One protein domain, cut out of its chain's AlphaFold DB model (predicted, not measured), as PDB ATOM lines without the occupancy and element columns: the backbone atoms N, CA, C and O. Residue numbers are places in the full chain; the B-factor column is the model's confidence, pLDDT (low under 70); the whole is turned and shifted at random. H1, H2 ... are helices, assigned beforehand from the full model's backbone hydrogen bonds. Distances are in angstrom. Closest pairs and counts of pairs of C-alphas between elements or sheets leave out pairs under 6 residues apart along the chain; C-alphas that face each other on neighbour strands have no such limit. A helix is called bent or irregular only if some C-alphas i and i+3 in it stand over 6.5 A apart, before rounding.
ATOM      1  N   GLN A 107      80.609  41.408  58.373       58.12
ATOM      2  CA  GLN A 107      79.649  40.332  58.202       58.12
ATOM      3  C   GLN A 107      80.164  39.312  57.203       58.12
ATOM      4  O   GLN A 107      81.075  39.584  56.424       58.12
ATOM      5  N   ILE A 108      79.561  38.132  57.203       55.56
ATOM      6  CA  ILE A 108      79.854  37.093  56.223       55.56
ATOM      7  C   ILE A 108      78.815  37.155  55.110       55.56
ATOM      8  O   ILE A 108      77.618  37.172  55.365       55.56
ATOM      9  N   ARG A 109      79.277  37.158  53.858       57.81
ATOM     10  CA  ARG A 109      78.432  37.247  52.662       57.81
ATOM     11  C   ARG A 109      77.641  35.971  52.386       57.81
ATOM     12  O   ARG A 109      76.540  36.057  51.853       57.81
ATOM     13  N   SER A 110      78.226  34.807  52.661       66.88
ATOM     14  CA  SER A 110      77.643  33.495  52.385       66.88
ATOM     15  C   SER A 110      78.016  32.488  53.470       66.88
ATOM     16  O   SER A 110      79.178  32.079  53.601       66.88
ATOM     17  N   THR A 111      77.007  32.050  54.226       59.75
ATOM     18  CA  THR A 111      77.131  30.977  55.221       59.75
ATOM     19  C   THR A 111      77.405  29.625  54.560       59.75
ATOM     20  O   THR A 111      78.274  28.900  55.030       59.75
ATOM     21  N   HIS A 112      76.801  29.331  53.404       66.75
ATOM     22  CA  HIS A 112      77.043  28.099  52.636       66.75
ATOM     23  C   HIS A 112      78.500  27.953  52.178       66.75
ATOM     24  O   HIS A 112      79.123  26.915  52.393       66.75
ATOM     25  N   MET A 113      79.073  29.011  51.590       61.22
ATOM     26  CA  MET A 113      80.477  29.011  51.156       61.22
ATOM     27  C   MET A 113      81.422  28.775  52.340       61.22
ATOM     28  O   MET A 113      82.432  28.084  52.236       61.22
ATOM     29  N   ARG A 114      81.069  29.326  53.499       68.50
ATOM     30  CA  ARG A 114      81.831  29.179  54.731       68.50
ATOM     31  C   ARG A 114      81.710  27.784  55.347       68.50
ATOM     32  O   ARG A 114      82.724  27.237  55.768       68.50
ATOM     33  N   LEU A 115      80.515  27.198  55.352       68.25
ATOM     34  CA  LEU A 115      80.291  25.814  55.775       68.25
ATOM     35  C   LEU A 115      81.068  24.838  54.888       68.25
ATOM     36  O   LEU A 115      81.726  23.936  55.400       68.25
ATOM     37  N   ALA A 116      81.088  25.069  53.573       71.56
ATOM     38  CA  ALA A 116      81.914  24.294  52.650       71.56
ATOM     39  C   ALA A 116      83.410  24.383  53.008       71.56
ATOM     40  O   ALA A 116      84.100  23.364  53.015       71.56
ATOM     41  N   PHE A 117      83.908  25.570  53.380       71.50
ATOM     42  CA  PHE A 117      85.288  25.728  53.847       71.50
ATOM     43  C   PHE A 117      85.578  25.008  55.160       71.50
ATOM     44  O   PHE A 117      86.613  24.351  55.271       71.50
ATOM     45  N   TYR A 118      84.687  25.121  56.140       70.12
ATOM     46  CA  TYR A 118      84.831  24.440  57.423       70.12
ATOM     47  C   TYR A 118      84.855  22.915  57.244       70.12
ATOM     48  O   TYR A 118      85.790  22.250  57.690       70.12
ATOM     49  N   ASN A 119      83.909  22.369  56.476       74.94
ATOM     50  CA  ASN A 119      83.836  20.938  56.180       74.94
ATOM     51  C   ASN A 119      85.064  20.438  55.409       74.94
ATOM     52  O   ASN A 119      85.574  19.354  55.698       74.94
ATOM     53  N   LEU A 120      85.590  21.237  54.474       75.75
ATOM     54  CA  LEU A 120      86.836  20.921  53.779       75.75
ATOM     55  C   LEU A 120      88.027  20.879  54.746       75.75
ATOM     56  O   LEU A 120      88.843  19.965  54.665       75.75
ATOM     57  N   GLN A 121      88.129  21.827  55.681       70.38
ATOM     58  CA  GLN A 121      89.188  21.817  56.694       70.38
ATOM     59  C   GLN A 121      89.091  20.602  57.623       70.38
ATOM     60  O   GLN A 121      90.109  19.954  57.872       70.38
ATOM     61  N   LEU A 122      87.886  20.256  58.088       72.62
ATOM     62  CA  LEU A 122      87.659  19.060  58.900       72.62
ATOM     63  C   LEU A 122      88.043  17.783  58.144       72.62
ATOM     64  O   LEU A 122      88.771  16.943  58.672       72.62
ATOM     65  N   PHE A 123      87.625  17.657  56.882       77.50
ATOM     66  CA  PHE A 123      87.999  16.537  56.015       77.50
ATOM     67  C   PHE A 123      89.523  16.434  55.833       77.50
ATOM     68  O   PHE A 123      90.116  15.361  56.000       77.50
ATOM     69  N   LEU A 124      90.179  17.568  55.567       76.00
ATOM     70  CA  LEU A 124      91.631  17.649  55.427       76.00
ATOM     71  C   LEU A 124      92.382  17.368  56.743       76.00
ATOM     72  O   LEU A 124      93.547  16.989  56.718       76.00
ATOM     73  N   GLY A 125      91.729  17.502  57.898       71.25
ATOM     74  CA  GLY A 125      92.286  17.145  59.206       71.25
ATOM     75  C   GLY A 125      92.078  15.684  59.624       71.25
ATOM     76  O   GLY A 125      92.785  15.207  60.511       71.25
ATOM     77  N   LYS A 126      91.136  14.964  58.997       76.56
ATOM     78  CA  LYS A 126      90.585  13.693  59.506       76.56
ATOM     79  C   LYS A 126      91.537  12.493  59.425       76.56
ATOM     80  O   LYS A 126      91.509  11.627  60.296       76.56
ATOM     81  N   HIS A 127      92.391  12.422  58.405       81.94
ATOM     82  CA  HIS A 127      93.253  11.262  58.144       81.94
ATOM     83  C   HIS A 127      94.713  11.679  57.918       81.94
ATOM     84  O   HIS A 127      95.008  12.827  57.605       81.94
ATOM     85  N   ALA A 128      95.669  10.759  58.089       77.12
ATOM     86  CA  ALA A 128      97.099  11.077  57.949       77.12
ATOM     87  C   ALA A 128      97.472  11.553  56.529       77.12
ATOM     88  O   ALA A 128      98.235  12.506  56.371       77.12
ATOM     89  N   ALA A 129      96.892  10.929  55.499       77.75
ATOM     90  CA  ALA A 129      97.091  11.330  54.106       77.75
ATOM     91  C   ALA A 129      96.509  12.725  53.817       77.75
ATOM     92  O   ALA A 129      97.150  13.542  53.157       77.75
ATOM     93  N   THR A 130      95.333  13.030  54.370       76.19
ATOM     94  CA  THR A 130      94.689  14.332  54.179       76.19
ATOM     95  C   THR A 130      95.372  15.438  54.992       76.19
ATOM     96  O   THR A 130      95.492  16.557  54.500       76.19
ATOM     97  N   ARG A 131      95.966  15.113  56.152       75.06
ATOM     98  CA  ARG A 131      96.819  16.034  56.926       75.06
ATOM     99  C   ARG A 131      98.090  16.431  56.179       75.06
ATOM    100  O   ARG A 131      98.401  17.614  56.124       75.06
ATOM    101  N   ARG A 132      98.782  15.485  55.533       76.56
ATOM    102  CA  ARG A 132      99.926  15.830  54.663       76.56
ATOM    103  C   ARG A 132      99.513  16.763  53.530       76.56
ATOM    104  O   ARG A 132     100.217  17.722  53.239       76.56
ATOM    105  N   MET A 133      98.355  16.511  52.924       74.31
ATOM    106  CA  MET A 133      97.805  17.384  51.888       74.31
ATOM    107  C   MET A 133      97.498  18.785  52.433       74.31
ATOM    108  O   MET A 133      97.869  19.773  51.808       74.31
ATOM    109  N   ARG A 134      96.898  18.884  53.625       78.50
ATOM    110  CA  ARG A 134      96.674  20.154  54.329       78.50
ATOM    111  C   ARG A 134      97.976  20.919  54.545       78.50
ATOM    112  O   ARG A 134      98.012  22.114  54.274       78.50
ATOM    113  N   ASP A 135      99.023  20.252  55.017       76.12
ATOM    114  CA  ASP A 135     100.294  20.899  55.349       76.12
ATOM    115  C   ASP A 135     101.010  21.395  54.076       76.12
ATOM    116  O   ASP A 135     101.511  22.519  54.045       76.12
ATOM    117  N   LEU A 136     100.950  20.628  52.980       78.62
ATOM    118  CA  LEU A 136     101.436  21.055  51.662       78.62
ATOM    119  C   LEU A 136     100.661  22.272  51.131       78.62
ATOM    120  O   LEU A 136     101.270  23.261  50.725       78.62
ATOM    121  N   ILE A 137      99.327  22.241  51.202       73.38
ATOM    122  CA  ILE A 137      98.445  23.355  50.813       73.38
ATOM    123  C   ILE A 137      98.722  24.599  51.673       73.38
ATOM    124  O   ILE A 137      98.789  25.707  51.143       73.38
ATOM    125  N   ALA A 138      98.916  24.435  52.984       71.00
ATOM    126  CA  ALA A 138      99.168  25.526  53.926       71.00
ATOM    127  C   ALA A 138     100.570  26.143  53.785       71.00
ATOM    128  O   ALA A 138     100.736  27.343  54.018       71.00
ATOM    129  N   SER A 139     101.567  25.342  53.393       76.25
ATOM    130  CA  SER A 139     102.947  25.786  53.151       76.25
ATOM    131  C   SER A 139     103.119  26.564  51.839       76.25
ATOM    132  O   SER A 139     104.095  27.294  51.667       76.25
ATOM    133  N   ASN A 140     102.154  26.463  50.919       83.31
ATOM    134  CA  ASN A 140     102.195  27.160  49.642       83.31
ATOM    135  C   ASN A 140     101.620  28.582  49.763       83.31
ATOM    136  O   ASN A 140     100.424  28.788  49.977       83.31
ATOM    137  N   LYS A 141     102.485  29.582  49.561       80.00
ATOM    138  CA  LYS A 141     102.134  31.007  49.652       80.00
ATOM    139  C   LYS A 141     101.034  31.426  48.668       80.00
ATOM    140  O   LYS A 141     100.112  32.123  49.069       80.00
ATOM    141  N   ALA A 142     101.088  30.975  47.413       82.56
ATOM    142  CA  ALA A 142     100.104  31.353  46.393       82.56
ATOM    143  C   ALA A 142      98.708  30.816  46.726       82.56
ATOM    144  O   ALA A 142      97.705  31.516  46.591       82.56
ATOM    145  N   ILE A 143      98.662  29.583  47.226       76.38
ATOM    146  CA  ILE A 143      97.447  28.960  47.733       76.38
ATOM    147  C   ILE A 143      96.936  29.766  48.935       76.38
ATOM    148  O   ILE A 143      95.799  30.229  48.912       76.38
ATOM    149  N   LYS A 144      97.774  30.032  49.947       71.75
ATOM    150  CA  LYS A 144      97.412  30.837  51.130       71.75
ATOM    151  C   LYS A 144      96.864  32.225  50.773       71.75
ATOM    152  O   LYS A 144      95.849  32.634  51.337       71.75
ATOM    153  N   ASP A 145      97.483  32.915  49.820       75.31
ATOM    154  CA  ASP A 145      97.054  34.236  49.352       75.31
ATOM    155  C   ASP A 145      95.709  34.164  48.615       75.31
ATOM    156  O   ASP A 145      94.833  35.006  48.827       75.31
ATOM    157  N   MET A 146      95.500  33.128  47.798       78.31
ATOM    158  CA  MET A 146      94.222  32.857  47.135       78.31
ATOM    159  C   MET A 146      93.107  32.587  48.153       78.31
ATOM    160  O   MET A 146      92.053  33.218  48.080       78.31
ATOM    161  N   TRP A 147      93.348  31.730  49.150       71.38
ATOM    162  CA  TRP A 147      92.395  31.492  50.242       71.38
ATOM    163  C   TRP A 147      92.113  32.767  51.034       71.38
ATOM    164  O   TRP A 147      90.964  33.024  51.390       71.38
ATOM    165  N   GLY A 148      93.140  33.582  51.288       68.44
ATOM    166  CA  GLY A 148      92.996  34.892  51.914       68.44
ATOM    167  C   GLY A 148      92.054  35.796  51.122       68.44
ATOM    168  O   GLY A 148      91.116  36.345  51.694       68.44
ATOM    169  N   ARG A 149      92.235  35.889  49.799       76.12
ATOM    170  CA  ARG A 149      91.364  36.670  48.905       76.12
ATOM    171  C   ARG A 149      89.934  36.143  48.884       76.12
ATOM    172  O   ARG A 149      89.010  36.935  49.010       76.12
ATOM    173  N   ILE A 150      89.735  34.829  48.787       71.56
ATOM    174  CA  ILE A 150      88.387  34.244  48.772       71.56
ATOM    175  C   ILE A 150      87.668  34.487  50.105       71.56
ATOM    176  O   ILE A 150      86.500  34.874  50.112       71.56
ATOM    177  N   LYS A 151      88.370  34.351  51.239       67.50
ATOM    178  CA  LYS A 151      87.816  34.712  52.553       67.50
ATOM    179  C   LYS A 151      87.426  36.188  52.610       67.50
ATOM    180  O   LYS A 151      86.340  36.483  53.089       67.50
ATOM    181  N   GLN A 152      88.257  37.090  52.084       64.38
ATOM    182  CA  GLN A 152      87.958  38.528  52.027       64.38
ATOM    183  C   GLN A 152      86.752  38.846  51.132       64.38
ATOM    184  O   GLN A 152      85.930  39.678  51.493       64.38
ATOM    185  N   LEU A 153      86.591  38.150  50.003       69.44
ATOM    186  CA  LEU A 153      85.414  38.289  49.131       69.44
ATOM    187  C   LEU A 153      84.117  37.808  49.802       69.44
ATOM    188  O   LEU A 153      83.027  38.257  49.438       69.44
ATOM    189  N   ASN A 154      84.233  36.909  50.786       65.81
ATOM    190  CA  ASN A 154      83.122  36.443  51.604       65.81
ATOM    191  C   ASN A 154      82.879  37.317  52.850       65.81
ATOM    192  O   ASN A 154      82.052  36.955  53.682       65.81
ATOM    193  N   ILE A 155      83.573  38.450  52.995       62.88
ATOM    194  CA  ILE A 155      83.302  39.444  54.037       62.88
ATOM    195  C   ILE A 155      82.480  40.580  53.422       62.88
ATOM    196  O   ILE A 155      82.890  41.199  52.443       62.88
ATOM    197  N   ARG A 156      81.317  40.882  54.002       59.91
ATOM    198  CA  ARG A 156      80.588  42.129  53.751       59.91
ATOM    199  C   ARG A 156      80.952  43.148  54.814       59.91
ATOM    200  O   ARG A 156      80.846  42.883  56.009       59.91
ATOM    201  N   HIS A 157      81.331  44.339  54.379       53.94
ATOM    202  CA  HIS A 157      81.480  45.497  55.254       53.94
ATOM    203  C   HIS A 157      80.127  46.202  55.427       53.94
ATOM    204  O   HIS A 157      79.978  47.369  55.082       53.94
ATOM    205  N   GLU A 158      79.125  45.467  55.908       57.81
ATOM    206  CA  GLU A 158      77.773  45.976  56.164       57.81
ATOM    207  C   GLU A 158      77.537  46.103  57.678       57.81
ATOM    208  O   GLU A 158      78.072  45.322  58.474       57.81
ATOM    209  N   LYS A 159      76.746  47.105  58.092       59.72
ATOM    210  CA  LYS A 159      76.257  47.221  59.479       59.72
ATOM    211  C   LYS A 159      75.477  45.958  59.821       59.72
ATOM    212  O   LYS A 159      74.667  45.567  58.988       59.72
TER     213      LYS A 159
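What this domain is: This is residues 107 to 159 of the 205 residues of the protein "Sulfotransfer_1 domain-containing protein" of Bacteroidetes bacterium (UniProt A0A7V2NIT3). Three helices laid end to end make a flat, loose triangular frame: H1 is one side, H2 turns off its far end as a shorter side, and H3 turns again at a second corner and runs back toward the beginning of H1. The third corner is made by the two ends of the printed part, where residues 107 to 108 and 155 to 156 form a short antiparallel pairing, with residues 157 to 159 running on beyond it. The printed part has 53 residues with three named helices, in the order H1, H2, H3, and no named strand; the class is all helix. The whole is loose, with a radius of gyration of the C-alphas of 12.8 A, and spans 41 by 22 by 11 A.

How they stand to each other: The longest helix, H1, residues 111 to 126, and H2, residues 128 to 139, touch only at the corner by their link. H1 does so with residues 123 to 125 alone and H2 with residues 130 to 134 alone; their closest C-alphas, those of Leu 124 and Thr 130, are 4.7 A apart. They run opposite ways at a steep tilt of 59 degrees. H2 and H3, residues 141 to 153, only just touch, with 3 pairs of C-alphas within 8 A, and only at the corner by their link. Their closest C-alphas are those of Ala 138 and Lys 144, 6.3 A apart, and their lines are about perpendicular, at 84 degrees. H1 and H3 are near each other, with no pair of C-alphas within 8 A but 5 pairs within 10 A. In H1, H2 and H3 every O i to N i+4 pair is within hydrogen-bond range.

Where its parts are: H1 runs from Thr 111, C-alpha at (77.131, 30.977, 55.221), to Lys 126, 22.3 A from first to last C-alpha. H2 runs from Ala 128, C-alpha at (97.099, 11.077, 57.949), to Ser 139, 16.5 A. H3 runs from Lys 141 to Leu 153, C-alpha at (85.414, 38.289, 49.131), 18.2 A. No helix is bent.

The domain as a whole: The outline is flat. The C-alphas farthest apart are those of Ala 129 and Lys 159, at 41.8 A, while the first and last printed C-alphas, those of Gln 107 and Lys 159, are 7.8 A apart. Residues 139 to 146, of which 141 to 146 belong to H3, stand free. The links H1 to H2 and H2 to H3 are tight, one residue each, and the printed part has no cut. The mean pLDDT of the printed part is 70.9, and it is under 70 at residues 107 to 115, residue 148 and residues 151 to 159 of this model.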